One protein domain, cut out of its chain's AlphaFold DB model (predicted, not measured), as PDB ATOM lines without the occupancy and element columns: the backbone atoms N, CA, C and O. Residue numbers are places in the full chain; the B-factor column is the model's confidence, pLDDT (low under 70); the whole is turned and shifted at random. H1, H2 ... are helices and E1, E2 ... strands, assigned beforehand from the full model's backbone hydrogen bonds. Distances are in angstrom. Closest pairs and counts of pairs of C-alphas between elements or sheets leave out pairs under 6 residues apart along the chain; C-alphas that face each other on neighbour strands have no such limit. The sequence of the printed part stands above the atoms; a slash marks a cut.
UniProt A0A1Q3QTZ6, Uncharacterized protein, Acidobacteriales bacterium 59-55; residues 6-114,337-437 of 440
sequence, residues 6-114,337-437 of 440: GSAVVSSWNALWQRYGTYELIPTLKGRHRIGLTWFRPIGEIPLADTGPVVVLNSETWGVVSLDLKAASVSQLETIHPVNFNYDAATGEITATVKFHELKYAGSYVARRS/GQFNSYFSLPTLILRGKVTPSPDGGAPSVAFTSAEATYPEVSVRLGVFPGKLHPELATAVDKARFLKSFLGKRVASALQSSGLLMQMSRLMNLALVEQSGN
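Overview. This is residues 6 to 114 and 337 to 437 of the 440 residues of an uncharacterized protein of Acidobacteriales bacterium 59-55 (UniProt A0A1Q3QTZ6). A long, strongly twisted antiparallel sheet runs along a rod, with the long strands E7 and E8 side by side, and it curls round helix H4. Helices H5 and H1 pack on the sheet toward one end of the rod and H3 toward the other, while the small hairpin E1 and E2 is near H5. The printed part has 210 residues, with elements in the order H1 H2 E1 E2 E3 E4 E5 E6 E7 E8 E9 H3 H4 H5, and its class is mixed, helices and strands. It is loose, with a radius of gyration of the C-alphas of 20.8 A and spans of 72 by 32 by 30 A.

Along the chain. In the large sheet, E7 is residues 93 to 113, 51.9 A long, and E8 is residues 337 to 355, 48.0 A. E5 is residues 63 to 75, 34.3 A; E9 is 364 to 372, 24.1 A; E6 is 80 to 87, E4 is 54 to 59 and E3 is 46 to 48. E1, residues 33 to 35, and E2, residues 38 to 40, form the other sheet. H1, residues 6 to 15, begins at C-alpha 6 (158.894, 336.398, 250.483). H2 is residues 27 to 30, H3 is 388 to 398 and H4 is 400 to 414, 21.0 A. H5, residues 417 to 435, 26.6 A, ends at C-alpha 435 (160.399, 331.258, 262.388).

Arrangement. The large sheet is branched. E7 has E8 on one side, with N 96 and O 350 at 2.8 A, and E5 and E6 on the other, with N 68 and O 110 at 2.9 A and N 83 and O 97 at 2.8 A. E7 bends by 66 degrees at residue 101 and E8 by 70 degrees at residue 344. E3 and E4 lie on one side of E5, with N 48 and O 72 at 2.8 A and N 56 and O 65 at 3.0 A. E9 forms a hairpin with E8, with N 349 and O 371 at 2.8 A. The sheet curls round H4; the closest C-alphas of H4 and E9 are those of Ala 411 and Ala 372, 5.4 A. H5 is on the sheet, and its C-alpha 424 is 5.0 A from C-alpha 366 of E9, the closest pair. H1 touches H5, closest at the C-alphas of Ser 12 and Ala 430, 5.0 A, with residues 427 to 434 of H5 alone. H3 is on the sheet, its closest C-alpha to E4 being that of Ala 395, 5.9 A from Leu 57. E1 and E2 form a hairpin, with N 40 and O 33 at 2.8 A; E2 and H5 are near each other. H2 and H5 are close but not clearly touching, at 7.9 A between the C-alphas of Leu 29 and Leu 426. In H1, H3, H4 and H5 every O i to N i+4 pair is within hydrogen-bond range; H2 is too short for one.

Size, cuts and confidence. The farthest C-alphas, of Glu 60 and Asp 359, are 73.1 A apart. Residues 115 to 336 are not printed, and C-alphas 114 and 337 are 18.1 A apart across the cut. The links H1 to H2 and E9 to H3 are long. The mean pLDDT of the printed part is 78.7; 51 residues are under 70, among them residues 19 to 42.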
ATOM      1  N   GLY A   6     157.952 335.371 250.920       68.88
ATOM      2  CA  GLY A   6     158.894 336.398 250.483       68.88
ATOM      3  C   GLY A   6     159.338 337.377 251.562       68.88
ATOM      4  O   GLY A   6     160.524 337.697 251.627       68.88
ATOM      5  N   SER A   7     158.442 337.795 252.458       73.81
ATOM      6  CA  SER A   7     158.788 338.668 253.585       73.81
ATOM      7  C   SER A   7     159.750 337.974 254.554       73.81
ATOM      8  O   SER A   7     160.753 338.566 254.960       73.81
ATOM      9  N   ALA A   8     159.514 336.693 254.858       76.88
ATOM     10  CA  ALA A   8     160.375 335.901 255.741       76.88
ATOM     11  C   ALA A   8     161.776 335.668 255.143       76.88
ATOM     12  O   ALA A   8     162.784 335.803 255.838       76.88
ATOM     13  N   VAL A   9     161.862 335.377 253.840       83.31
ATOM     14  CA  VAL A   9     163.138 335.184 253.131       83.31
ATOM     15  C   VAL A   9     163.951 336.479 253.100       83.31
ATOM     16  O   VAL A   9     165.116 336.479 253.490       83.31
ATOM     17  N   VAL A  10     163.351 337.606 252.712       84.81
ATOM     18  CA  VAL A  10     164.051 338.903 252.681       84.81
ATOM     19  C   VAL A  10     164.467 339.350 254.089       84.81
ATOM     20  O   VAL A  10     165.578 339.852 254.282       84.81
ATOM     21  N   SER A  11     163.616 339.136 255.093       81.88
ATOM     22  CA  SER A  11     163.920 339.473 256.490       81.88
ATOM     23  C   SER A  11     165.057 338.622 257.055       81.88
ATOM     24  O   SER A  11     165.940 339.162 257.722       81.88
ATOM     25  N   SER A  12     165.103 337.334 256.711       83.44
ATOM     26  CA  SER A  12     166.192 336.427 257.095       83.44
ATOM     27  C   SER A  12     167.514 336.817 256.449       83.44
ATOM     28  O   SER A  12     168.535 336.843 257.129       83.44
ATOM     29  N   TRP A  13     167.503 337.207 255.167       86.62
ATOM     30  CA  TRP A  13     168.696 337.756 254.520       86.62
ATOM     31  C   TRP A  13     169.200 338.986 255.269       86.62
ATOM     32  O   TRP A  13     170.378 339.064 255.596       86.62
ATOM     33  N   ASN A  14     168.314 339.931 255.586       83.31
ATOM     34  CA  ASN A  14     168.684 341.149 256.305       83.31
ATOM     35  C   ASN A  14     169.222 340.876 257.717       83.31
ATOM     36  O   ASN A  14     170.106 341.601 258.170       83.31
ATOM     37  N   ALA A  15     168.721 339.837 258.388       79.06
ATOM     38  CA  ALA A  15     169.154 339.437 259.724       79.06
ATOM     39  C   ALA A  15     170.559 338.820 259.764       79.06
ATOM     40  O   ALA A  15     171.133 338.727 260.840       79.06
ATOM     41  N   LEU A  16     171.152 338.444 258.625       78.19
ATOM     42  CA  LEU A  16     172.546 337.983 258.582       78.19
ATOM     43  C   LEU A  16     173.560 339.109 258.825       78.19
ATOM     44  O   LEU A  16     174.731 338.830 259.101       78.19
ATOM     45  N   TRP A  17     173.129 340.369 258.713       81.56
ATOM     46  CA  TRP A  17     174.017 341.521 258.595       81.56
ATOM     47  C   TRP A  17     173.860 342.510 259.751       81.56
ATOM     48  O   TRP A  17     172.757 342.934 260.094       81.56
ATOM     49  N   GLN A  18     174.982 342.964 260.303       72.00
ATOM     50  CA  GLN A  18     175.030 344.055 261.270       72.00
ATOM     51  C   GLN A  18     175.168 345.406 260.546       72.00
ATOM     52  O   GLN A  18     176.018 345.560 259.676       72.00
ATOM     53  N   ARG A  19     174.354 346.412 260.907       60.19
ATOM     54  CA  ARG A  19     174.242 347.695 260.171       60.19
ATOM     55  C   ARG A  19     175.179 348.838 260.616       60.19
ATOM     56  O   ARG A  19     174.960 349.978 260.213       60.19
ATOM     57  N   TYR A  20     176.203 348.602 261.434       52.47
ATOM     58  CA  TYR A  20     177.029 349.704 261.956       52.47
ATOM     59  C   TYR A  20     178.229 350.013 261.042       52.47
ATOM     60  O   TYR A  20     179.271 349.377 261.139       52.47
ATOM     61  N   GLY A  21     178.086 351.017 260.167       52.88
ATOM     62  CA  GLY A  21     179.167 351.569 259.335       52.88
ATOM     63  C   GLY A  21     179.449 350.767 258.058       52.88
ATOM     64  O   GLY A  21     179.157 351.238 256.960       52.88
ATOM     65  N   THR A  22     179.963 349.546 258.196       56.69
ATOM     66  CA  THR A  22     180.171 348.567 257.116       56.69
ATOM     67  C   THR A  22     179.284 347.353 257.389       56.69
ATOM     68  O   THR A  22     179.366 346.757 258.456       56.69
ATOM     69  N   TYR A  23     178.381 346.998 256.465       55.44
ATOM     70  CA  TYR A  23     177.447 345.874 256.647       55.44
ATOM     71  C   TYR A  23     178.194 344.538 256.748       55.44
ATOM     72  O   TYR A  23     178.488 343.949 255.718       55.44
ATOM     73  N   GLU A  24     178.515 344.048 257.939       64.06
ATOM     74  CA  GLU A  24     179.278 342.804 258.133       64.06
ATOM     75  C   GLU A  24     178.391 341.644 258.584       64.06
ATOM     76  O   GLU A  24     177.329 341.863 259.172       64.06
ATOM     77  N   LEU A  25     178.842 340.402 258.362       68.50
ATOM     78  CA  LEU A  25     178.264 339.233 259.035       68.50
ATOM     79  C   LEU A  25     178.217 339.475 260.549       68.50
ATOM     80  O   LEU A  25     179.207 339.914 261.140       68.50
ATOM     81  N   ILE A  26     177.092 339.152 261.191       66.38
ATOM     82  CA  ILE A  26     176.973 339.302 262.647       66.38
ATOM     83  C   ILE A  26     178.075 338.472 263.344       66.38
ATOM     84  O   ILE A  26     178.296 337.317 262.972       66.38
ATOM     85  N   PRO A  27     178.768 339.009 264.372       64.19
ATOM     86  CA  PRO A  27     179.879 338.331 265.047       64.19
ATOM     87  C   PRO A  27     179.576 336.914 265.554       64.19
ATOM     88  O   PRO A  27     180.462 336.061 265.558       64.19
ATOM     89  N   THR A  28     178.327 336.630 265.931       59.59
ATOM     90  CA  THR A  28     177.872 335.290 266.342       59.59
ATOM     91  C   THR A  28     178.000 334.253 265.224       59.59
ATOM     92  O   THR A  28     178.300 333.096 265.504       59.59
ATOM     93  N   LEU A  29     177.856 334.672 263.964       61.38
ATOM     94  CA  LEU A  29     178.020 333.841 262.768       61.38
ATOM     95  C   LEU A  29     179.479 333.786 262.278       61.38
ATOM     96  O   LEU A  29     179.824 332.912 261.482       61.38
ATOM     97  N   LYS A  30     180.350 334.680 262.772       62.44
ATOM     98  CA  LYS A  30     181.806 334.635 262.535       62.44
ATOM     99  C   LYS A  30     182.500 333.554 263.382       62.44
ATOM    100  O   LYS A  30     183.570 333.077 263.011       62.44
ATOM    101  N   GLY A  31     181.913 333.162 264.517       60.94
ATOM    102  CA  GLY A  31     182.450 332.158 265.445       60.94
ATOM    103  C   GLY A  31     181.873 330.748 265.261       60.94
ATOM    104  O   GLY A  31     180.961 330.514 264.471       60.94
ATOM    105  N   ARG A  32     182.388 329.770 266.023       58.97
ATOM    106  CA  ARG A  32     181.678 328.491 266.190       58.97
ATOM    107  C   ARG A  32     180.442 328.739 267.041       58.97
ATOM    108  O   ARG A  32     180.580 329.105 268.204       58.97
ATOM    109  N   HIS A  33     179.269 328.466 266.488       62.91
ATOM    110  CA  HIS A  33     178.011 328.619 267.206       62.91
ATOM    111  C   HIS A  33     177.182 327.341 267.119       62.91
ATOM    112  O   HIS A  33     177.230 326.612 266.128       62.91
ATOM    113  N   ARG A  34     176.423 327.046 268.173       50.91
ATOM    114  CA  ARG A  34     175.497 325.913 268.218       50.91
ATOM    115  C   ARG A  34     174.072 326.437 268.169       50.91
ATOM    116  O   ARG A  34     173.714 327.256 269.007       50.91
ATOM    117  N   ILE A  35     173.269 325.952 267.227       56.03
ATOM    118  CA  ILE A  35     171.828 326.232 267.175       56.03
ATOM    119  C   ILE A  35     171.100 324.891 267.134       56.03
ATOM    120  O   ILE A  35     171.328 324.058 266.254       56.03
ATOM    121  N   GLY A  36     170.305 324.633 268.176       60.62
ATOM    122  CA  GLY A  36     169.741 323.311 268.445       60.62
ATOM    123  C   GLY A  36     170.824 322.233 268.606       60.62
ATOM    124  O   GLY A  36     171.733 322.336 269.437       60.62
ATOM    125  N   LEU A  37     170.730 321.166 267.809       49.66
ATOM    126  CA  LEU A  37     171.701 320.063 267.781       49.66
ATOM    127  C   LEU A  37     172.826 320.263 266.747       49.66
ATOM    128  O   LEU A  37     173.767 319.471 266.718       49.66
ATOM    129  N   THR A  38     172.766 321.319 265.930       50.06
ATOM    130  CA  THR A  38     173.692 321.534 264.812       50.06
ATOM    131  C   THR A  38     174.784 322.534 265.176       50.06
ATOM    132  O   THR A  38     174.525 323.604 265.729       50.06
ATOM    133  N   TRP A  39     176.027 322.191 264.834       53.34
ATOM    134  CA  TRP A  39     177.177 323.082 264.965       53.34
ATOM    135  C   TRP A  39     177.438 323.837 263.664       53.34
ATOM    136  O   TRP A  39     177.700 323.228 262.625       53.34
ATOM    137  N   PHE A  40     177.467 325.160 263.756       58.44
ATOM    138  CA  PHE A  40     177.923 326.052 262.702       58.44
ATOM    139  C   PHE A  40     179.409 326.333 262.897       58.44
ATOM    140  O   PHE A  40     179.871 326.657 263.994       58.44
ATOM    141  N   ARG A  41     180.180 326.137 261.827       62.56
ATOM    142  CA  ARG A  41     181.609 326.447 261.791       62.56
ATOM    143  C   ARG A  41     181.803 327.756 261.020       62.56
ATOM    144  O   ARG A  41     181.073 327.952 260.049       62.56
ATOM    145  N   PRO A  42     182.794 328.583 261.398       64.38
ATOM    146  CA  PRO A  42     183.197 329.739 260.606       64.38
ATOM    147  C   PRO A  42     183.472 329.348 259.154       64.38
ATOM    148  O   PRO A  42     183.840 328.195 258.880       64.38
ATOM    149  N   ILE A  43     183.341 330.308 258.238       70.81
ATOM    150  CA  ILE A  43     183.773 330.113 256.855       70.81
ATOM    151  C   ILE A  43     185.296 329.917 256.881       70.81
ATOM    152  O   ILE A  43     186.051 330.846 257.153       70.81
ATOM    153  N   GLY A  44     185.734 328.671 256.697       72.94
ATOM    154  CA  GLY A  44     187.150 328.316 256.665       72.94
ATOM    155  C   GLY A  44     187.814 328.767 255.369       72.94
ATOM    156  O   GLY A  44     187.139 329.150 254.418       72.94
ATOM    157  N   GLU A  45     189.139 328.685 255.321       85.31
ATOM    158  CA  GLU A  45     189.886 329.018 254.109       85.31
ATOM    159  C   GLU A  45     189.511 328.080 252.951       85.31
ATOM    160  O   GLU A  45     189.311 326.877 253.145       85.31
ATOM    161  N   ILE A  46     189.435 328.624 251.737       86.50
ATOM    162  CA  ILE A  46     189.214 327.838 250.522       86.50
ATOM    163  C   ILE A  46     190.588 327.495 249.941       86.50
ATOM    164  O   ILE A  46     191.319 328.420 249.582       86.50
ATOM    165  N   PRO A  47     190.968 326.209 249.835       86.50
ATOM    166  CA  PRO A  47     192.230 325.823 249.218       86.50
ATOM    167  C   PRO A  47     192.186 326.028 247.698       86.50
ATOM    168  O   PRO A  47     191.159 325.823 247.049       86.50
ATOM    169  N   LEU A  48     193.325 326.401 247.124       82.81
ATOM    170  CA  LEU A  48     193.552 326.538 245.692       82.81
ATOM    171  C   LEU A  48     194.602 325.521 245.252       82.81
ATOM    172  O   LEU A  48     195.566 325.248 245.962       82.81
ATOM    173  N   ALA A  49     194.421 324.984 244.047       74.75
ATOM    174  CA  ALA A  49     195.414 324.114 243.432       74.75
ATOM    175  C   ALA A  49     196.733 324.867 243.195       74.75
ATOM    176  O   ALA A  49     196.726 326.071 242.918       74.75
ATOM    177  N   ASP A  50     197.847 324.140 243.211       76.62
ATOM    178  CA  ASP A  50     199.167 324.680 242.886       76.62
ATOM    179  C   ASP A  50     199.176 325.280 241.469       76.62
ATOM    180  O   ASP A  50     198.443 324.839 240.571       76.62
ATOM    181  N   THR A  51     199.935 326.357 241.251       69.44
ATOM    182  CA  THR A  51     200.004 327.009 239.928       69.44
ATOM    183  C   THR A  51     200.806 326.205 238.924       69.44
ATOM    184  O   THR A  51     200.547 326.324 237.727       69.44
ATOM    185  N   GLY A  52     201.745 325.387 239.398       64.56
ATOM    186  CA  GLY A  52     202.815 324.876 238.560       64.56
ATOM    187  C   GLY A  52     203.826 325.984 238.236       64.56
ATOM    188  O   GLY A  52     203.612 327.154 238.583       64.56
ATOM    189  N   PRO A  53     204.943 325.634 237.577       70.06
ATOM    190  CA  PRO A  53     206.005 326.579 237.269       70.06
ATOM    191  C   PRO A  53     205.552 327.581 236.204       70.06
ATOM    192  O   PRO A  53     205.312 327.233 235.050       70.06
ATOM    193  N   VAL A  54     205.488 328.848 236.593       68.81
ATOM    194  CA  VAL A  54     205.158 329.973 235.721       68.81
ATOM    195  C   VAL A  54     206.404 330.820 235.512       68.81
ATOM    196  O   VAL A  54     206.979 331.312 236.477       68.81
ATOM    197  N   VAL A  55     206.832 331.025 234.267       73.69
ATOM    198  CA  VAL A  55     207.970 331.909 233.973       73.69
ATOM    199  C   VAL A  55     207.584 333.358 234.242       73.69
ATOM    200  O   VAL A  55     206.650 333.876 233.641       73.69
ATOM    201  N   VAL A  56     208.313 334.012 235.145       74.38
ATOM    202  CA  VAL A  56     208.032 335.393 235.578       74.38
ATOM    203  C   VAL A  56     209.161 336.358 235.254       74.38
ATOM    204  O   VAL A  56     208.926 337.556 235.169       74.38
ATOM    205  N   LEU A  57     210.381 335.859 235.053       75.19
ATOM    206  CA  LEU A  57     211.542 336.676 234.727       75.19
ATOM    207  C   LEU A  57     212.401 335.938 233.700       75.19
ATOM    208  O   LEU A  57     212.692 334.758 233.862       75.19
ATOM    209  N   ASN A  58     212.837 336.643 232.661       69.31
ATOM    210  CA  ASN A  58     213.871 336.173 231.749       69.31
ATOM    211  C   ASN A  58     214.927 337.267 231.622       69.31
ATOM    212  O   ASN A  58     214.677 338.323 231.042       69.31
ATOM    213  N   SER A  59     216.096 337.024 232.200       62.22
ATOM    214  CA  SER A  59     217.213 337.961 232.166       62.22
ATOM    215  C   SER A  59     218.497 337.240 231.800       62.22
ATOM    216  O   SER A  59     218.679 336.059 232.086       62.22
ATOM    217  N   GLU A  60     219.437 337.976 231.225       54.62
ATOM    218  CA  GLU A  60     220.782 337.458 230.975       54.62
ATOM    219  C   GLU A  60     221.498 337.051 232.268       54.62
ATOM    220  O   GLU A  60     222.303 336.124 232.279       54.62
ATOM    221  N   THR A  61     221.169 337.728 233.370       54.97
ATOM    222  CA  THR A  61     221.783 337.551 234.689       54.97
ATOM    223  C   THR A  61     221.313 336.282 235.376       54.97
ATOM    224  O   THR A  61     222.131 335.492 235.825       54.97
ATOM    225  N   TRP A  62     219.998 336.091 235.449       60.72
ATOM    226  CA  TRP A  62     219.362 335.027 236.227       60.72
ATOM    227  C   TRP A  62     218.845 333.880 235.362       60.72
ATOM    228  O   TRP A  62     218.323 332.903 235.892       60.72
ATOM    229  N   GLY A  63     218.962 334.011 234.039       65.94
ATOM    230  CA  GLY A  63     218.290 333.135 233.097       65.94
ATOM    231  C   GLY A  63     216.775 333.309 233.147       65.94
ATOM    232  O   GLY A  63     216.250 334.386 233.447       65.94
ATOM    233  N   VAL A  64     216.079 332.215 232.862       71.75
ATOM    234  CA  VAL A  64     214.642 332.056 233.047       71.75
ATOM    235  C   VAL A  64     214.381 331.694 234.506       71.75
ATOM    236  O   VAL A  64     214.808 330.646 234.984       71.75
ATOM    237  N   VAL A  65     213.645 332.540 235.215       76.56
ATOM    238  CA  VAL A  65     213.155 332.256 236.562       76.56
ATOM    239  C   VAL A  65     211.663 331.969 236.477       76.56
ATOM    240  O   VAL A  65     210.877 332.783 235.985       76.56
ATOM    241  N   SER A  66     211.284 330.792 236.966       79.81
ATOM    242  CA  SER A  66     209.894 330.415 237.180       79.81
ATOM    243  C   SER A  66     209.521 330.485 238.649       79.81
ATOM    244  O   SER A  66     210.359 330.327 239.537       79.81
ATOM    245  N   LEU A  67     208.237 330.703 238.879       83.12
ATOM    246  CA  LEU A  67     207.604 330.746 240.175       83.12
ATOM    247  C   LEU A  67     206.480 329.717 240.200       83.12
ATOM    248  O   LEU A  67     205.634 329.694 239.310       83.12
ATOM    249  N   ASP A  68     206.478 328.883 241.225       83.88
ATOM    250  CA  ASP A  68     205.430 327.909 241.494       83.88
ATOM    251  C   ASP A  68     204.801 328.245 242.849       83.88
ATOM    252  O   ASP A  68     205.483 328.185 243.871       83.88
ATOM    253  N   LEU A  69     203.538 328.671 242.853       86.25
ATOM    254  CA  LEU A  69     202.774 328.969 244.060       86.25
ATOM    255  C   LEU A  69     202.060 327.697 244.513       86.25
ATOM    256  O   LEU A  69     201.274 327.115 243.760       86.25
ATOM    257  N   LYS A  70     202.320 327.296 245.753       87.00
ATOM    258  CA  LYS A  70     201.892 326.031 246.336       87.00
ATOM    259  C   LYS A  70     201.079 326.220 247.599       87.00
ATOM    260  O   LYS A  70     201.232 327.220 248.305       87.00
ATOM    261  N   ALA A  71     200.249 325.216 247.888       89.38
ATOM    262  CA  ALA A  71     199.447 325.142 249.109       89.38
ATOM    263  C   ALA A  71     198.701 326.458 249.387       89.38
ATOM    264  O   ALA A  71     198.648 326.943 250.517       89.38
ATOM    265  N   ALA A  72     198.199 327.076 248.318       91.06
ATOM    266  CA  ALA A  72     197.625 328.399 248.400       91.06
ATOM    267  C   ALA A  72     196.184 328.325 248.910       91.06
ATOM    268  O   ALA A  72     195.449 327.400 248.570       91.06
ATOM    269  N   SER A  73     195.754 329.313 249.683       92.12
ATOM    270  CA  SER A  73     194.377 329.431 250.156       92.12
ATOM    271  C   SER A  73     193.873 330.864 250.042       92.12
ATOM    272  O   SER A  73     194.651 331.823 250.017       92.12
ATOM    273  N   VAL A  74     192.552 331.004 249.930       91.44
ATOM    274  CA  VAL A  74     191.846 332.274 250.113       91.44
ATOM    275  C   VAL A  74     191.155 332.252 251.470       91.44
ATOM    276  O   VAL A  74     190.373 331.345 251.758       91.44
ATOM    277  N   SER A  75     191.438 333.255 252.292       88.38
ATOM    278  CA  SER A  75     190.853 333.451 253.619       88.38
ATOM    279  C   SER A  75     190.282 334.862 253.774       88.38
ATOM    280  O   SER A  75     190.207 335.611 252.797       88.38
ATOM    281  N   GLN A  76     189.839 335.204 254.989       85.12
ATOM    282  CA  GLN A  76     189.062 336.413 255.294       85.12
ATOM    283  C   GLN A  76     187.681 336.447 254.616       85.12
ATOM    284  O   GLN A  76     187.176 337.498 254.237       85.12
ATOM    285  N   LEU A  77     187.034 335.290 254.451       83.62
ATOM    286  CA  LEU A  77     185.705 335.204 253.827       83.62
ATOM    287  C   LEU A  77     184.601 335.816 254.704       83.62
ATOM    288  O   LEU A  77     183.511 336.113 254.223       83.62
ATOM    289  N   GLU A  78     184.883 336.037 255.984       76.69
ATOM    290  CA  GLU A  78     184.040 336.779 256.914       76.69
ATOM    291  C   GLU A  78     183.909 338.274 256.578       76.69
ATOM    292  O   GLU A  78     183.011 338.925 257.111       76.69
ATOM    293  N   THR A  79     184.749 338.813 255.682       80.69
ATOM    294  CA  THR A  79     184.656 340.191 255.156       80.69
ATOM    295  C   THR A  79     183.634 340.318 254.021       80.69
ATOM    296  O   THR A  79     183.715 341.219 253.191       80.69
ATOM    297  N   ILE A  80     182.693 339.381 253.923       84.44
ATOM    298  CA  ILE A  80     181.592 339.425 252.964       84.44
ATOM    299  C   ILE A  80     180.555 340.479 253.380       84.44
ATOM    300  O   ILE A  80     180.168 340.576 254.544       84.44
ATOM    301  N   HIS A  81     180.074 341.246 252.402       85.25
ATOM    302  CA  HIS A  81     179.094 342.316 252.575       85.25
ATOM    303  C   HIS A  81     177.946 342.168 251.574       85.25
ATOM    304  O   HIS A  81     178.205 341.924 250.389       85.25
ATOM    305  N   PRO A  82     176.692 342.395 251.989       88.50
ATOM    306  CA  PRO A  82     175.560 342.436 251.080       88.50
ATOM    307  C   PRO A  82     175.604 343.717 250.238       88.50
ATOM    308  O   PRO A  82     175.945 344.796 250.724       88.50
ATOM    309  N   VAL A  83     175.227 343.598 248.967       87.94
ATOM    310  CA  VAL A  83     175.031 344.729 248.048       87.94
ATOM    311  C   VAL A  83     173.577 344.787 247.599       87.94
ATOM    312  O   VAL A  83     172.953 345.838 247.682       87.94
ATOM    313  N   ASN A  84     173.029 343.658 247.148       89.81
ATOM    314  CA  ASN A  84     171.639 343.551 246.721       89.81
ATOM    315  C   ASN A  84     171.091 342.148 247.009       89.81
ATOM    316  O   ASN A  84     171.852 341.182 247.067       89.81
ATOM    317  N   PHE A  85     169.777 342.029 247.164       92.06
ATOM    318  CA  PHE A  85     169.085 340.756 247.307       92.06
ATOM    319  C   PHE A  85     167.717 340.836 246.643       92.06
ATOM    320  O   PHE A  85     166.916 341.707 246.971       92.06
ATOM    321  N   ASN A  86     167.461 339.918 245.718       92.75
ATOM    322  CA  ASN A  86     166.189 339.774 245.034       92.75
ATOM    323  C   ASN A  86     165.654 338.356 245.236       92.75
ATOM    324  O   ASN A  86     166.393 337.382 245.065       92.75
ATOM    325  N   TYR A  87     164.370 338.257 245.562       91.50
ATOM    326  CA  TYR A  87     163.644 337.002 245.685       91.50
ATOM    327  C   TYR A  87     162.361 337.084 244.864       91.50
ATOM    328  O   TYR A  87     161.559 337.997 245.059       91.50
ATOM    329  N   ASP A  88     162.171 336.124 243.965       89.50
ATOM    330  CA  ASP A  88     160.943 335.969 243.194       89.50
ATOM    331  C   ASP A  88     160.066 334.887 243.834       89.50
ATOM    332  O   ASP A  88     160.381 333.697 243.797       89.50
ATOM    333  N   ALA A  89     158.943 335.303 244.422       83.56
ATOM    334  CA  ALA A  89     158.005 334.404 245.085       83.56
ATOM    335  C   ALA A  89     157.276 333.455 244.116       83.56
ATOM    336  O   ALA A  89     156.850 332.381 244.536       83.56
ATOM    337  N   ALA A  90     157.143 333.816 242.833       84.38
ATOM    338  CA  ALA A  90     156.452 332.987 241.848       84.38
ATOM    339  C   ALA A  90     157.301 331.781 241.418       84.38
ATOM    340  O   ALA A  90     156.784 330.678 241.246       84.38
ATOM    341  N   THR A  91     158.610 331.984 241.256       86.62
ATOM    342  CA  THR A  91     159.556 330.947 240.807       86.62
ATOM    343  C   THR A  91     160.347 330.316 241.958       86.62
ATOM    344  O   THR A  91     160.898 329.215 241.824       86.62
ATOM    345  N   GLY A  92     160.391 330.992 243.107       87.62
ATOM    346  CA  GLY A  92     161.226 330.650 244.250       87.62
ATOM    347  C   GLY A  92     162.699 331.022 244.059       87.62
ATOM    348  O   GLY A  92     163.526 330.601 244.866       87.62
ATOM    349  N   GLU A  93     163.062 331.753 243.003       93.06
ATOM    350  CA  GLU A  93     164.455 332.070 242.686       93.06
ATOM    351  C   GLU A  93     165.027 333.182 243.573       93.06
ATOM    352  O   GLU A  93     164.368 334.173 243.885       93.06
ATOM    353  N   ILE A  94     166.296 333.024 243.953       93.62
ATOM    354  CA  ILE A  94     167.082 334.019 244.683       93.62
ATOM    355  C   ILE A  94     168.226 334.491 243.793       93.62
ATOM    356  O   ILE A  94     168.971 333.680 243.242       93.62
ATOM    357  N   THR A  95     168.421 335.806 243.733       94.50
ATOM    358  CA  THR A  95     169.656 336.429 243.246       94.50
ATOM    359  C   THR A  95     170.186 337.380 244.311       94.50
ATOM    360  O   THR A  95     169.560 338.391 244.615       94.50
ATOM    361  N   ALA A  96     171.351 337.069 244.873       92.62
ATOM    362  CA  ALA A  96     172.026 337.902 245.858       92.62
ATOM    363  C   ALA A  96     173.344 338.426 245.288       92.62
ATOM    364  O   ALA A  96     174.115 337.679 244.698       92.62
ATOM    365  N   THR A  97     173.630 339.704 245.486       92.56
ATOM    366  CA  THR A  97     174.915 340.311 245.145       92.56
ATOM    367  C   THR A  97     175.643 340.648 246.430       92.56
ATOM    368  O   THR A  97     175.109 341.358 247.284       92.56
ATOM    369  N   VAL A  98     176.868 340.152 246.558       90.69
ATOM    370  CA  VAL A  98     177.756 340.403 247.693       90.69
ATOM    371  C   VAL A  98     179.112 340.902 247.200       90.69
ATOM    372  O   VAL A  98     179.463 340.743 246.031       90.69
ATOM    373  N   LYS A  99     179.883 341.522 248.087       89.81
ATOM    374  CA  LYS A  99     181.265 341.952 247.842       89.81
ATOM    375  C   LYS A  99     182.146 341.537 249.016       89.81
ATOM    376  O   LYS A  99     181.628 341.343 250.109       89.81
ATOM    377  N   PHE A 100     183.453 341.457 248.810       87.88
ATOM    378  CA  PHE A 100     184.421 341.269 249.891       87.88
ATOM    379  C   PHE A 100     185.314 342.499 249.974       87.88
ATOM    380  O   PHE A 100     185.901 342.899 248.964       87.88
ATOM    381  N   HIS A 101     185.402 343.116 251.154       83.88
ATOM    382  CA  HIS A 101     186.258 344.290 251.334       83.88
ATOM    383  C   HIS A 101     187.739 343.927 251.320       83.88
ATOM    384  O   HIS A 101     188.531 344.652 250.722       83.88
ATOM    385  N   GLU A 102     188.095 342.788 251.905       87.56
ATOM    386  CA  GLU A 102     189.467 342.299 251.921       87.56
ATOM    387  C   GLU A 102     189.476 340.770 251.940       87.56
ATOM    388  O   GLU A 102     188.971 340.138 252.864       87.56
ATOM    389  N   LEU A 103     190.045 340.177 250.898       90.94
ATOM    390  CA  LEU A 103     190.387 338.768 250.825       90.94
ATOM    391  C   LEU A 103     191.897 338.629 250.892       90.94
ATOM    392  O   LEU A 103     192.633 339.366 250.227       90.94
ATOM    393  N   LYS A 104     192.346 337.619 251.631       93.38
ATOM    394  CA  LYS A 104     193.753 337.249 251.705       93.38
ATOM    395  C   LYS A 104     194.004 336.021 250.848       93.38
ATOM    396  O   LYS A 104     193.414 334.976 251.092       93.38
ATOM    397  N   TYR A 105     194.918 336.127 249.891       94.12
ATOM    398  CA  TYR A 105     195.473 334.992 249.151       94.12
ATOM    399  C   TYR A 105     196.903 334.738 249.618       94.12
ATOM    400  O   TYR A 105     197.756 335.613 249.482       94.12
ATOM    401  N   ALA A 106     197.176 333.574 250.201       95.44
ATOM    402  CA  ALA A 106     198.481 333.262 250.784       95.44
ATOM    403  C   ALA A 106     198.863 331.796 250.578       95.44
ATOM    404  O   ALA A 106     198.002 330.954 250.350       95.44
ATOM    405  N   GLY A 107     200.158 331.504 250.659       93.56
ATOM    406  CA  GLY A 107     200.705 330.160 250.506       93.56
ATOM    407  C   GLY A 107     202.229 330.179 250.475       93.56
ATOM    408  O   GLY A 107     202.860 331.203 250.760       93.56
ATOM    409  N   SER A 108     202.821 329.055 250.080       94.00
ATOM    410  CA  SER A 108     204.261 328.951 249.852       94.00
ATOM    411  C   SER A 108     204.594 329.121 248.374       94.00
ATOM    412  O   SER A 108     203.767 328.882 247.500       94.00
ATOM    413  N   TYR A 109     205.810 329.550 248.060       91.81
ATOM    414  CA  TYR A 109     206.293 329.558 246.687       91.81
ATOM    415  C   TYR A 109     207.615 328.813 246.570       91.81
ATOM    416  O   TYR A 109     208.417 328.780 247.504       91.81
ATOM    417  N   VAL A 110     207.848 328.266 245.382       85.56
ATOM    418  CA  VAL A 110     209.131 327.723 244.951       85.56
ATOM    419  C   VAL A 110     209.557 328.487 243.707       85.56
ATOM    420  O   VAL A 110     208.950 328.359 242.645       85.56
ATOM    421  N   ALA A 111     210.601 329.299 243.835       83.69
ATOM    422  CA  ALA A 111     211.227 329.953 242.700       83.69
ATOM    423  C   ALA A 111     212.376 329.080 242.188       83.69
ATOM    424  O   ALA A 111     213.312 328.751 242.925       83.69
ATOM    425  N   ARG A 112     212.302 328.703 240.912       77.31
ATOM    426  CA  ARG A 112     213.336 327.923 240.228       77.31
ATOM    427  C   ARG A 112     213.972 328.762 239.147       77.31
ATOM    428  O   ARG A 112     213.280 329.422 238.377       77.31
ATOM    429  N   ARG A 113     215.292 328.691 239.069       71.94
ATOM    430  CA  ARG A 113     216.075 329.393 238.057       71.94
ATOM    431  C   ARG A 113     216.702 328.404 237.090       71.94
ATOM    432  O   ARG A 113     217.205 327.353 237.499       71.94
ATOM    433  N   SER A 114     216.679 328.770 235.818       60.25
ATOM    434  CA  SER A 114     217.546 328.176 234.818       60.25
ATOM    435  C   SER A 114     218.953 328.754 234.948       60.25
ATOM    436  O   SER A 114     219.210 329.681 235.719       60.25
ATOM    437  N   GLY A 337     209.869 330.097 249.878       87.94
ATOM    438  CA  GLY A 337     209.398 331.178 250.728       87.94
ATOM    439  C   GLY A 337     207.885 331.185 250.871       87.94
ATOM    440  O   GLY A 337     207.191 330.279 250.415       87.94
ATOM    441  N   GLN A 338     207.376 332.220 251.530       93.62
ATOM    442  CA  GLN A 338     205.943 332.453 251.707       93.62
ATOM    443  C   GLN A 338     205.520 333.655 250.874       93.62
ATOM    444  O   GLN A 338     206.309 334.578 250.682       93.62
ATOM    445  N   PHE A 339     204.285 333.669 250.397       94.19
ATOM    446  CA  PHE A 339     203.715 334.825 249.719       94.19
ATOM    447  C   PHE A 339     202.371 335.205 250.333       94.19
ATOM    448  O   PHE A 339     201.691 334.389 250.960       94.19
ATOM    449  N   ASN A 340     201.975 336.457 250.132       95.06
ATOM    450  CA  ASN A 340     200.623 336.907 250.426       95.06
ATOM    451  C   ASN A 340     200.141 337.948 249.411       95.06
ATOM    452  O   ASN A 340     200.916 338.549 248.671       95.06
ATOM    453  N   SER A 341     198.835 338.142 249.367       94.06
ATOM    454  CA  SER A 341     198.157 339.180 248.612       94.06
ATOM    455  C   SER A 341     196.883 339.545 249.358       94.06
ATOM    456  O   SER A 341     196.216 338.661 249.895       94.06
ATOM    457  N   TYR A 342     196.566 340.833 249.380       93.56
ATOM    458  CA  TYR A 342     195.316 341.364 249.906       93.56
ATOM    459  C   TYR A 342     194.624 342.111 248.775       93.56
ATOM    460  O   TYR A 342     195.247 342.948 248.117       93.56
ATOM    461  N   PHE A 343     193.366 341.781 248.514       91.81
ATOM    462  CA  PHE A 343     192.585 342.386 247.438       91.81
ATOM    463  C   PHE A 343     191.106 342.420 247.813       91.81
ATOM    464  O   PHE A 343     190.635 341.609 248.603       91.81
ATOM    465  N   SER A 344     190.359 343.349 247.224       90.12
ATOM    466  CA  SER A 344     188.901 343.367 247.340       90.12
ATOM    467  C   SER A 344     188.270 342.596 246.183       90.12
ATOM    468  O   SER A 344     188.817 342.545 245.076       90.12
ATOM    469  N   LEU A 345     187.103 342.002 246.425       89.44
ATOM    470  CA  LEU A 345     186.264 341.446 245.369       89.44
ATOM    471  C   LEU A 345     185.005 342.311 245.255       89.44
ATOM    472  O   LEU A 345     184.154 342.253 246.145       89.44
ATOM    473  N   PRO A 346     184.855 343.105 244.184       82.31
ATOM    474  CA  PRO A 346     183.771 344.074 244.096       82.31
ATOM    475  C   PRO A 346     182.405 343.414 243.906       82.31
ATOM    476  O   PRO A 346     181.394 343.990 244.304       82.31
ATOM    477  N   THR A 347     182.343 342.231 243.286       88.69
ATOM    478  CA  THR A 347     181.072 341.564 242.999       88.69
ATOM    479  C   THR A 347     181.211 340.042 242.958       88.69
ATOM    480  O   THR A 347     181.990 339.481 242.186       88.69
ATOM    481  N   LEU A 348     180.383 339.385 243.767       91.62
ATOM    482  CA  LEU A 348     180.030 337.974 243.696       91.62
ATOM    483  C   LEU A 348     178.498 337.883 243.653       91.62
ATOM    484  O   LEU A 348     177.812 338.361 244.554       91.62
ATOM    485  N   ILE A 349     177.955 337.294 242.596       94.12
ATOM    486  CA  ILE A 349     176.524 337.060 242.422       94.12
ATOM    487  C   ILE A 349     176.247 335.616 242.815       94.12
ATOM    488  O   ILE A 349     176.770 334.699 242.195       94.12
ATOM    489  N   LEU A 350     175.425 335.409 243.835       94.44
ATOM    490  CA  LEU A 350     174.940 334.107 244.268       94.44
ATOM    491  C   LEU A 350     173.534 333.900 243.711       94.44
ATOM    492  O   LEU A 350     172.673 334.770 243.854       94.44
ATOM    493  N   ARG A 351     173.280 332.737 243.116       95.56
ATOM    494  CA  ARG A 351     171.945 332.332 242.668       95.56
ATOM    495  C   ARG A 351     171.508 331.091 243.418       95.56
ATOM    496  O   ARG A 351     172.322 330.226 243.743       95.56
ATOM    497  N   GLY A 352     170.222 331.013 243.714       94.38
ATOM    498  CA  GLY A 352     169.672 329.928 244.505       94.38
ATOM    499  C   GLY A 352     168.172 329.790 244.366       94.38
ATOM    500  O   GLY A 352     167.540 330.485 243.572       94.38
ATOM    501  N   LYS A 353     167.608 328.883 245.158       93.69
ATOM    502  CA  LYS A 353     166.179 328.601 245.185       93.69
ATOM    503  C   LYS A 353     165.679 328.409 246.612       93.69
ATOM    504  O   LYS A 353     166.357 327.787 247.434       93.69
ATOM    505  N   VAL A 354     164.484 328.922 246.875       90.69
ATOM    506  CA  VAL A 354     163.679 328.633 248.061       90.69
ATOM    507  C   VAL A 354     162.766 327.455 247.747       90.69
ATOM    508  O   VAL A 354     162.031 327.477 246.760       90.69
ATOM    509  N   THR A 355     162.791 326.434 248.596       88.06
ATOM    510  CA  THR A 355     161.845 325.317 248.551       88.06
ATOM    511  C   THR A 355     160.903 325.436 249.749       88.06
ATOM    512  O   THR A 355     161.376 325.332 250.888       88.06
ATOM    513  N   PRO A 356     159.598 325.680 249.526       79.44
ATOM    514  CA  PRO A 356     158.604 325.711 250.594       79.44
ATOM    515  C   PRO A 356     158.570 324.384 251.355       79.44
ATOM    516  O   PRO A 356     158.759 323.322 250.760       79.44
ATOM    517  N   SER A 357     158.316 324.436 252.661       74.62
ATOM    518  CA  SER A 357     158.106 323.219 253.443       74.62
ATOM    519  C   SER A 357     156.682 322.696 253.210       74.62
ATOM    520  O   SER A 357     155.732 323.442 253.459       74.62
ATOM    521  N   PRO A 358     156.500 321.444 252.752       64.38
ATOM    522  CA  PRO A 358     155.171 320.875 252.527       64.38
ATOM    523  C   PRO A 358     154.369 320.678 253.826       64.38
ATOM    524  O   PRO A 358     153.143 320.689 253.782       64.38
ATOM    525  N   ASP A 359     155.044 320.584 254.976       67.31
ATOM    526  CA  ASP A 359     154.427 320.278 256.276       67.31
ATOM    527  C   ASP A 359     154.166 321.534 257.137       67.31
ATOM    528  O   ASP A 359     153.903 321.435 258.334       67.31
ATOM    529  N   GLY A 360     154.275 322.734 256.553       61.09
ATOM    530  CA  GLY A 360     154.103 324.007 257.270       61.09
ATOM    531  C   GLY A 360     155.298 324.428 258.139       61.09
ATOM    532  O   GLY A 360     155.172 325.352 258.940       61.09
ATOM    533  N   GLY A 361     156.453 323.767 257.994       65.12
ATOM    534  CA  GLY A 361     157.710 324.156 258.641       65.12
ATOM    535  C   GLY A 361     158.421 325.331 257.952       65.12
ATOM    536  O   GLY A 361     157.952 325.868 256.948       65.12
ATOM    537  N   ALA A 362     159.595 325.716 258.465       69.06
ATOM    538  CA  ALA A 362     160.412 326.759 257.842       69.06
ATOM    539  C   ALA A 362     160.819 326.359 256.403       69.06
ATOM    540  O   ALA A 362     161.214 325.207 256.182       69.06
ATOM    541  N   PRO A 363     160.732 327.271 255.415       79.19
ATOM    542  CA  PRO A 363     161.200 327.005 254.057       79.19
ATOM    543  C   PRO A 363     162.719 326.789 254.045       79.19
ATOM    544  O   PRO A 363     163.434 327.275 254.920       79.19
ATOM    545  N   SER A 364     163.221 326.085 253.029       85.81
ATOM    546  CA  SER A 364     164.657 325.834 252.868       85.81
ATOM    547  C   SER A 364     165.253 326.622 251.705       85.81
ATOM    548  O   SER A 364     164.612 326.805 250.673       85.81
ATOM    549  N   VAL A 365     166.494 327.082 251.854       89.56
ATOM    550  CA  VAL A 365     167.251 327.828 250.845       89.56
ATOM    551  C   VAL A 365     168.478 327.044 250.412       89.56
ATOM    552  O   VAL A 365     169.258 326.580 251.245       89.56
ATOM    553  N   ALA A 366     168.692 326.962 249.102       92.69
ATOM    554  CA  ALA A 366     169.916 326.436 248.518       92.69
ATOM    555  C   ALA A 366     170.474 327.416 247.484       92.69
ATOM    556  O   ALA A 366     169.811 327.719 246.494       92.69
ATOM    557  N   PHE A 367     171.706 327.881 247.684       92.56
ATOM    558  CA  PHE A 367     172.489 328.531 246.638       92.56
ATOM    559  C   PHE A 367     173.131 327.458 245.757       92.56
ATOM    560  O   PHE A 367     173.788 326.544 246.254       92.56
ATOM    561  N   THR A 368     172.915 327.558 244.450       91.31
ATOM    562  CA  THR A 368     173.267 326.529 243.464       91.31
ATOM    563  C   THR A 368     174.359 326.981 242.509       91.31
ATOM    564  O   THR A 368     175.078 326.141 241.973       91.31
ATOM    565  N   SER A 369     174.525 328.289 242.314       91.88
ATOM    566  CA  SER A 369     175.613 328.831 241.511       91.88
ATOM    567  C   SER A 369     176.113 330.163 242.049       91.88
ATOM    568  O   SER A 369     175.423 330.883 242.775       91.88
ATOM    569  N   ALA A 370     177.355 330.467 241.694       91.81
ATOM    570  CA  ALA A 370     177.993 331.738 241.964       91.81
ATOM    571  C   ALA A 370     178.687 332.232 240.697       91.81
ATOM    572  O   ALA A 370     179.221 331.443 239.920       91.81
ATOM    573  N   GLU A 371     178.717 333.543 240.523       89.62
ATOM    574  CA  GLU A 371     179.434 334.221 239.454       89.62
ATOM    575  C   GLU A 371     180.255 335.347 240.074       89.62
ATOM    576  O   GLU A 371     179.730 336.194 240.789       89.62
ATOM    577  N   ALA A 372     181.564 335.338 239.840       84.12
ATOM    578  CA  ALA A 372     182.489 336.290 240.442       84.12
ATOM    579  C   ALA A 372     183.162 337.112 239.348       84.12
ATOM    580  O   ALA A 372     183.650 336.547 238.367       84.12
ATOM    581  N   THR A 373     183.263 338.427 239.543       83.06
ATOM    582  CA  THR A 373     184.176 339.250 238.739       83.06
ATOM    583  C   THR A 373     185.615 338.829 239.015       83.06
ATOM    584  O   THR A 373     185.951 338.588 240.171       83.06
ATOM    585  N   TYR A 374     186.477 338.769 237.999       78.94
ATOM    586  CA  TYR A 374     187.885 338.418 238.200       78.94
ATOM    587  C   TYR A 374     188.646 339.574 238.869       78.94
ATOM    588  O   TYR A 374     188.821 340.610 238.225       78.94
ATOM    589  N   PRO A 375     189.105 339.432 240.128       81.81
ATOM    590  CA  PRO A 375     189.913 340.465 240.761       81.81
ATOM    591  C   PRO A 375     191.330 340.472 240.173       81.81
ATOM    592  O   PRO A 375     191.827 339.450 239.696       81.81
ATOM    593  N   GLU A 376     192.016 341.610 240.254       80.19
ATOM    594  CA  GLU A 376     193.458 341.658 240.012       80.19
ATOM    595  C   GLU A 376     194.198 341.232 241.287       80.19
ATOM    596  O   GLU A 376     194.137 341.914 242.309       80.19
ATOM    597  N   VAL A 377     194.903 340.098 241.243       84.44
ATOM    598  CA  VAL A 377     195.604 339.548 242.415       84.44
ATOM    599  C   VAL A 377     197.099 339.832 242.300       84.44
ATOM    600  O   VAL A 377     197.806 339.188 241.527       84.44
ATOM    601  N   SER A 378     197.588 340.800 243.080       87.94
ATOM    602  CA  SER A 378     199.008 341.182 243.110       87.94
ATOM    603  C   SER A 378     199.738 340.477 244.250       87.94
ATOM    604  O   SER A 378     199.499 340.770 245.423       87.94
ATOM    605  N   VAL A 379     200.622 339.537 243.917       90.25
ATOM    606  CA  VAL A 379     201.347 338.723 244.901       90.25
ATOM    607  C   VAL A 379     202.572 339.460 245.434       90.25
ATOM    608  O   VAL A 379     203.398 339.951 244.668       90.25
ATOM    609  N   ARG A 380     202.723 339.478 246.759       92.62
ATOM    610  CA  ARG A 380     203.926 339.922 247.463       92.62
ATOM    611  C   ARG A 380     204.721 338.705 247.915       92.62
ATOM    612  O   ARG A 380     204.236 337.895 248.707       92.62
ATOM    613  N   LEU A 381     205.941 338.580 247.405       90.94
ATOM    614  CA  LEU A 381     206.866 337.524 247.802       90.94
ATOM    615  C   LEU A 381     207.528 337.867 249.139       90.94
ATOM    616  O   LEU A 381     207.944 339.004 249.358       90.94
ATOM    617  N   GLY A 382     207.678 336.870 250.007       83.94
ATOM    618  CA  GLY A 382     208.511 336.960 251.199       83.94
ATOM    619  C   GLY A 382     209.966 337.260 250.841       83.94
ATOM    620  O   GLY A 382     210.475 336.834 249.802       83.94
ATOM    621  N   VAL A 383     210.635 338.031 251.698       78.38
ATOM    622  CA  VAL A 383     212.018 338.460 251.468       78.38
ATOM    623  C   VAL A 383     212.966 337.273 251.588       78.38
ATOM    624  O   VAL A 383     212.941 336.551 252.581       78.38
ATOM    625  N   PHE A 384     213.842 337.112 250.598       74.00
ATOM    626  CA  PHE A 384     214.966 336.182 250.652       74.00
ATOM    627  C   PHE A 384     216.280 336.923 250.363       74.00
ATOM    628  O   PHE A 384     216.272 337.959 249.690       74.00
ATOM    629  N   PRO A 385     217.419 336.444 250.892       53.03
ATOM    630  CA  PRO A 385     218.690 337.143 250.756       53.03
ATOM    631  C   PRO A 385     219.184 337.179 249.301       53.03
ATOM    632  O   PRO A 385     219.126 336.183 248.581       53.03
ATOM    633  N   GLY A 386     219.737 338.324 248.887       56.75
ATOM    634  CA  GLY A 386     220.401 338.506 247.590       56.75
ATOM    635  C   GLY A 386     219.716 339.507 246.650       56.75
ATOM    636  O   GLY A 386     218.643 340.031 246.932       56.75
ATOM    637  N   LYS A 387     220.361 339.789 245.507       61.72
ATOM    638  CA  LYS A 387     219.863 340.752 244.502       61.72
ATOM    639  C   LYS A 387     218.729 340.214 243.622       61.72
ATOM    640  O   LYS A 387     218.015 341.007 243.025       61.72
ATOM    641  N   LEU A 388     218.527 338.894 243.584       67.69
ATOM    642  CA  LEU A 388     217.427 338.288 242.832       67.69
ATOM    643  C   LEU A 388     216.058 338.641 243.430       67.69
ATOM    644  O   LEU A 388     215.101 338.784 242.682       67.69
ATOM    645  N   HIS A 389     215.953 338.810 244.752       78.50
ATOM    646  CA  HIS A 389     214.677 339.124 245.397       78.50
ATOM    647  C   HIS A 389     214.004 340.395 244.849       78.50
ATOM    648  O   HIS A 389     212.872 340.283 244.379       78.50
ATOM    649  N   PRO A 390     214.652 341.580 244.837       74.38
ATOM    650  CA  PRO A 390     214.020 342.790 244.309       74.38
ATOM    651  C   PRO A 390     213.684 342.694 242.812       74.38
ATOM    652  O   PRO A 390     212.654 343.218 242.386       74.38
ATOM    653  N   GLU A 391     214.500 342.001 242.011       76.12
ATOM    654  CA  GLU A 391     214.226 341.797 240.582       76.12
ATOM    655  C   GLU A 391     213.024 340.873 240.356       76.12
ATOM    656  O   GLU A 391     212.127 341.202 239.582       76.12
ATOM    657  N   LEU A 392     212.965 339.753 241.080       82.12
ATOM    658  CA  LEU A 392     211.859 338.805 241.016       82.12
ATOM    659  C   LEU A 392     210.555 339.425 241.529       82.12
ATOM    660  O   LEU A 392     209.521 339.271 240.888       82.12
ATOM    661  N   ALA A 393     210.600 340.162 242.643       84.81
ATOM    662  CA  ALA A 393     209.439 340.868 243.181       84.81
ATOM    663  C   ALA A 393     208.896 341.900 242.180       84.81
ATOM    664  O   ALA A 393     207.690 341.959 241.949       84.81
ATOM    665  N   THR A 394     209.785 342.652 241.523       82.50
ATOM    666  CA  THR A 394     209.403 343.602 240.466       82.50
ATOM    667  C   THR A 394     208.795 342.887 239.260       82.50
ATOM    668  O   THR A 394     207.807 343.353 238.698       82.50
ATOM    669  N   ALA A 395     209.369 341.755 238.847       79.25
ATOM    670  CA  ALA A 395     208.875 340.990 237.708       79.25
ATOM    671  C   ALA A 395     207.487 340.386 237.985       79.25
ATOM    672  O   ALA A 395     206.592 340.497 237.151       79.25
ATOM    673  N   VAL A 396     207.274 339.838 239.185       86.06
ATOM    674  CA  VAL A 396     205.969 339.331 239.641       86.06
ATOM    675  C   VAL A 396     204.924 340.444 239.707       86.06
ATOM    676  O   VAL A 396     203.802 340.247 239.243       86.06
ATOM    677  N   ASP A 397     205.282 341.624 240.213       82.50
ATOM    678  CA  ASP A 397     204.357 342.759 240.246       82.50
ATOM    679  C   ASP A 397     204.030 343.300 238.840       82.50
ATOM    680  O   ASP A 397     202.910 343.729 238.570       82.50
ATOM    681  N   LYS A 398     204.957 343.221 237.884       77.00
ATOM    682  CA  LYS A 398     204.692 343.631 236.493       77.00
ATOM    683  C   LYS A 398     203.976 342.564 235.658       77.00
ATOM    684  O   LYS A 398     203.403 342.893 234.618       77.00
ATOM    685  N   ALA A 399     203.960 341.307 236.100       70.00
ATOM    686  CA  ALA A 399     203.395 340.178 235.366       70.00
ATOM    687  C   ALA A 399     201.853 340.211 235.321       70.00
ATOM    688  O   ALA A 399     201.168 339.467 236.026       70.00
ATOM    689  N   ARG A 400     201.278 341.034 234.432       71.06
ATOM    690  CA  ARG A 400     199.815 341.157 234.238       71.06
ATOM    691  C   ARG A 400     199.126 339.815 233.985       71.06
ATOM    692  O   ARG A 400     198.018 339.584 234.466       71.06
ATOM    693  N   PHE A 401     199.785 338.919 233.250       65.88
ATOM    694  CA  PHE A 401     199.248 337.592 232.965       65.88
ATOM    695  C   PHE A 401     199.085 336.763 234.250       65.88
ATOM    696  O   PHE A 401     198.058 336.109 234.420       65.88
ATOM    697  N   LEU A 402     200.058 336.830 235.171       71.69
ATOM    698  CA  LEU A 402     200.023 336.122 236.447       71.69
ATOM    699  C   LEU A 402     198.894 336.682 237.309       71.69
ATOM    700  O   LEU A 402     198.069 335.915 237.797       71.69
ATOM    701  N   LYS A 403     198.780 338.013 237.402       77.94
ATOM    702  CA  LYS A 403     197.690 338.673 238.136       77.94
ATOM    703  C   LYS A 403     196.307 338.253 237.625       77.94
ATOM    704  O   LYS A 403     195.432 337.919 238.420       77.94
ATOM    705  N   SER A 404     196.125 338.200 236.301       69.06
ATOM    706  CA  SER A 404     194.871 337.758 235.673       69.06
ATOM    707  C   SER A 404     194.599 336.262 235.875       69.06
ATOM    708  O   SER A 404     193.469 335.872 236.172       69.06
ATOM    709  N   PHE A 405     195.621 335.410 235.747       73.62
ATOM    710  CA  PHE A 405     195.504 333.968 235.970       73.62
ATOM    711  C   PHE A 405     195.107 333.643 237.415       73.62
ATOM    712  O   PHE A 405     194.191 332.849 237.643       73.62
ATOM    713  N   LEU A 406     195.747 334.297 238.386       81.12
ATOM    714  CA  LEU A 406     195.411 334.168 239.802       81.12
ATOM    715  C   LEU A 406     194.005 334.699 240.092       81.12
ATOM    716  O   LEU A 406     193.242 334.022 240.775       81.12
ATOM    717  N   GLY A 407     193.622 335.831 239.497       77.69
ATOM    718  CA  GLY A 407     192.260 336.365 239.570       77.69
ATOM    719  C   GLY A 407     191.193 335.368 239.119       77.69
ATOM    720  O   GLY A 407     190.213 335.137 239.827       77.69
ATOM    721  N   LYS A 408     191.410 334.701 237.977       76.12
ATOM    722  CA  LYS A 408     190.515 333.641 237.485       76.12
ATOM    723  C   LYS A 408     190.429 332.466 238.452       76.12
ATOM    724  O   LYS A 408     189.334 331.997 238.737       76.12
ATOM    725  N   ARG A 409     191.565 332.009 238.981       78.62
ATOM    726  CA  ARG A 409     191.600 330.891 239.933       78.62
ATOM    727  C   ARG A 409     190.897 331.210 241.248       78.62
ATOM    728  O   ARG A 409     190.123 330.386 241.720       78.62
ATOM    729  N   VAL A 410     191.130 332.395 241.809       86.56
ATOM    730  CA  VAL A 410     190.429 332.878 243.006       86.56
ATOM    731  C   VAL A 410     188.927 332.935 242.753       86.56
ATOM    732  O   VAL A 410     188.158 332.407 243.549       86.56
ATOM    733  N   ALA A 411     188.498 333.506 241.626       83.00
ATOM    734  CA  ALA A 411     187.087 333.545 241.259       83.00
ATOM    735  C   ALA A 411     186.480 332.137 241.150       83.00
ATOM    736  O   ALA A 411     185.437 331.885 241.743       83.00
ATOM    737  N   SER A 412     187.145 331.198 240.470       79.69
ATOM    738  CA  SER A 412     186.689 329.804 240.394       79.69
ATOM    739  C   SER A 412     186.629 329.125 241.767       79.69
ATOM    740  O   SER A 412     185.708 328.356 242.028       79.69
ATOM    741  N   ALA A 413     187.567 329.424 242.669       82.12
ATOM    742  CA  ALA A 413     187.561 328.898 244.033       82.12
ATOM    743  C   ALA A 413     186.392 329.459 244.863       82.12
ATOM    744  O   ALA A 413     185.732 328.721 245.594       82.12
ATOM    745  N   LEU A 414     186.074 330.744 244.703       83.81
ATOM    746  CA  LEU A 414     184.901 331.372 245.320       83.81
ATOM    747  C   LEU A 414     183.580 330.846 244.739       83.81
ATOM    748  O   LEU A 414     182.561 330.867 245.417       83.81
ATOM    749  N   GLN A 415     183.594 330.310 243.520       82.75
ATOM    750  CA  GLN A 415     182.446 329.625 242.920       82.75
ATOM    751  C   GLN A 415     182.295 328.168 243.390       82.75
ATOM    752  O   GLN A 415     181.429 327.441 242.903       82.75
ATOM    753  N   SER A 416     183.130 327.716 244.331       78.94
ATOM    754  CA  SER A 416     183.089 326.343 244.830       78.94
ATOM    755  C   SER A 416     181.792 326.018 245.577       78.94
ATOM    756  O   SER A 416     181.192 326.846 246.271       78.94
ATOM    757  N   SER A 417     181.407 324.741 245.515       77.19
ATOM    758  CA  SER A 417     180.280 324.186 246.273       77.19
ATOM    759  C   SER A 417     180.421 324.381 247.786       77.19
ATOM    760  O   SER A 417     179.415 324.467 248.487       77.19
ATOM    761  N   GLY A 418     181.654 324.499 248.292       78.12
ATOM    762  CA  GLY A 418     181.937 324.781 249.697       78.12
ATOM    763  C   GLY A 418     181.370 326.126 250.152       78.12
ATOM    764  O   GLY A 418     180.651 326.165 251.152       78.12
ATOM    765  N   LEU A 419     181.626 327.208 249.406       82.81
ATOM    766  CA  LEU A 419     181.089 328.533 249.741       82.81
ATOM    767  C   LEU A 419     179.558 328.553 249.624       82.81
ATOM    768  O   LEU A 419     178.876 329.012 250.539       82.81
ATOM    769  N   LEU A 420     179.014 327.993 248.539       87.94
ATOM    770  CA  LEU A 420     177.567 327.918 248.297       87.94
ATOM    771  C   LEU A 420     176.829 327.157 249.407       87.94
ATOM    772  O   LEU A 420     175.793 327.609 249.899       87.94
ATOM    773  N   MET A 421     177.382 326.028 249.854       84.50
ATOM    774  CA  MET A 421     176.823 325.239 250.950       84.50
ATOM    775  C   MET A 421     176.820 326.022 252.265       84.50
ATOM    776  O   MET A 421     175.845 325.955 253.011       84.50
ATOM    777  N   GLN A 422     177.881 326.783 252.553       81.88
ATOM    778  CA  GLN A 422     177.943 327.600 253.766       81.88
ATOM    779  C   GLN A 422     176.957 328.768 253.723       81.88
ATOM    780  O   GLN A 422     176.219 328.963 254.686       81.88
ATOM    781  N   MET A 423     176.851 329.477 252.597       86.19
ATOM    782  CA  MET A 423     175.845 330.532 252.424       86.19
ATOM    783  C   MET A 423     174.421 329.984 252.559       86.19
ATOM    784  O   MET A 423     173.573 330.605 253.198       86.19
ATOM    785  N   SER A 424     174.170 328.782 252.032       88.50
ATOM    786  CA  SER A 424     172.877 328.100 252.181       88.50
ATOM    787  C   SER A 424     172.587 327.793 253.648       88.50
ATOM    788  O   SER A 424     171.487 328.036 254.131       88.50
ATOM    789  N   ARG A 425     173.580 327.293 254.392       83.50
ATOM    790  CA  ARG A 425     173.448 327.011 255.828       83.50
ATOM    791  C   ARG A 425     173.163 328.269 256.642       83.50
ATOM    792  O   ARG A 425     172.264 328.224 257.472       83.50
ATOM    793  N   LEU A 426     173.882 329.364 256.390       82.25
ATOM    794  CA  LEU A 426     173.650 330.646 257.065       82.25
ATOM    795  C   LEU A 426     172.232 331.162 256.801       82.25
ATOM    796  O   LEU A 426     171.535 331.549 257.731       82.25
ATOM    797  N   MET A 427     171.769 331.093 255.554       86.12
ATOM    798  CA  MET A 427     170.427 331.554 255.204       86.12
ATOM    799  C   MET A 427     169.320 330.700 255.837       86.12
ATOM    800  O   MET A 427     168.362 331.236 256.388       86.12
ATOM    801  N   ASN A 428     169.462 329.370 255.809       84.38
ATOM    802  CA  ASN A 428     168.525 328.461 256.481       84.38
ATOM    803  C   ASN A 428     168.496 328.680 257.993       84.38
ATOM    804  O   ASN A 428     167.453 328.543 258.621       84.38
ATOM    805  N   LEU A 429     169.641 329.020 258.579       78.06
ATOM    806  CA  LEU A 429     169.731 329.314 259.994       78.06
ATOM    807  C   LEU A 429     168.940 330.566 260.367       78.06
ATOM    808  O   LEU A 429     168.124 330.510 261.282       78.06
ATOM    809  N   ALA A 430     169.141 331.655 259.624       79.12
ATOM    810  CA  ALA A 430     168.386 332.885 259.824       79.12
ATOM    811  C   ALA A 430     166.876 332.653 259.650       79.12
ATOM    812  O   ALA A 430     166.088 333.155 260.447       79.12
ATOM    813  N   LEU A 431     166.476 331.826 258.677       79.50
ATOM    814  CA  LEU A 431     165.078 331.427 258.485       79.50
ATOM    815  C   LEU A 431     164.506 330.683 259.696       79.50
ATOM    816  O   LEU A 431     163.405 330.996 260.144       79.50
ATOM    817  N   VAL A 432     165.253 329.723 260.247       74.62
ATOM    818  CA  VAL A 432     164.831 328.978 261.440       74.62
ATOM    819  C   VAL A 432     164.723 329.905 262.651       74.62
ATOM    820  O   VAL A 432     163.711 329.863 263.347       74.62
ATOM    821  N   GLU A 433     165.710 330.773 262.881       69.25
ATOM    822  CA  GLU A 433     165.692 331.725 263.998       69.25
ATOM    823  C   GLU A 433     164.531 332.722 263.903       69.25
ATOM    824  O   GLU A 433     163.897 333.003 264.920       69.25
ATOM    825  N   GLN A 434     164.188 333.203 262.703       67.25
ATOM    826  CA  GLN A 434     163.024 334.074 262.522       67.25
ATOM    827  C   GLN A 434     161.695 333.331 262.679       67.25
ATOM    828  O   GLN A 434     160.769 333.866 263.280       67.25
ATOM    829  N   SER A 435     161.606 332.082 262.214       59.59
ATOM    830  CA  SER A 435     160.399 331.258 262.388       59.59
ATOM    831  C   SER A 435     160.175 330.786 263.834       59.59
ATOM    832  O   SER A 435     159.062 330.414 264.198       59.59
ATOM    833  N   GLY A 436     161.225 330.794 264.662       48.50
ATOM    834  CA  GLY A 436     161.208 330.319 266.046       48.50
ATOM    835  C   GLY A 436     160.992 331.397 267.110       48.50
ATOM    836  O   GLY A 436     160.976 331.048 268.290       48.50
ATOM    837  N   ASN A 437     160.840 332.676 266.740       35.62
ATOM    838  CA  ASN A 437     160.812 333.775 267.709       35.62
ATOM    839  C   ASN A 437     159.641 334.755 267.470       35.62
ATOM    840  O   ASN A 437     159.738 335.644 266.621       35.62
TER     841      ASN A 437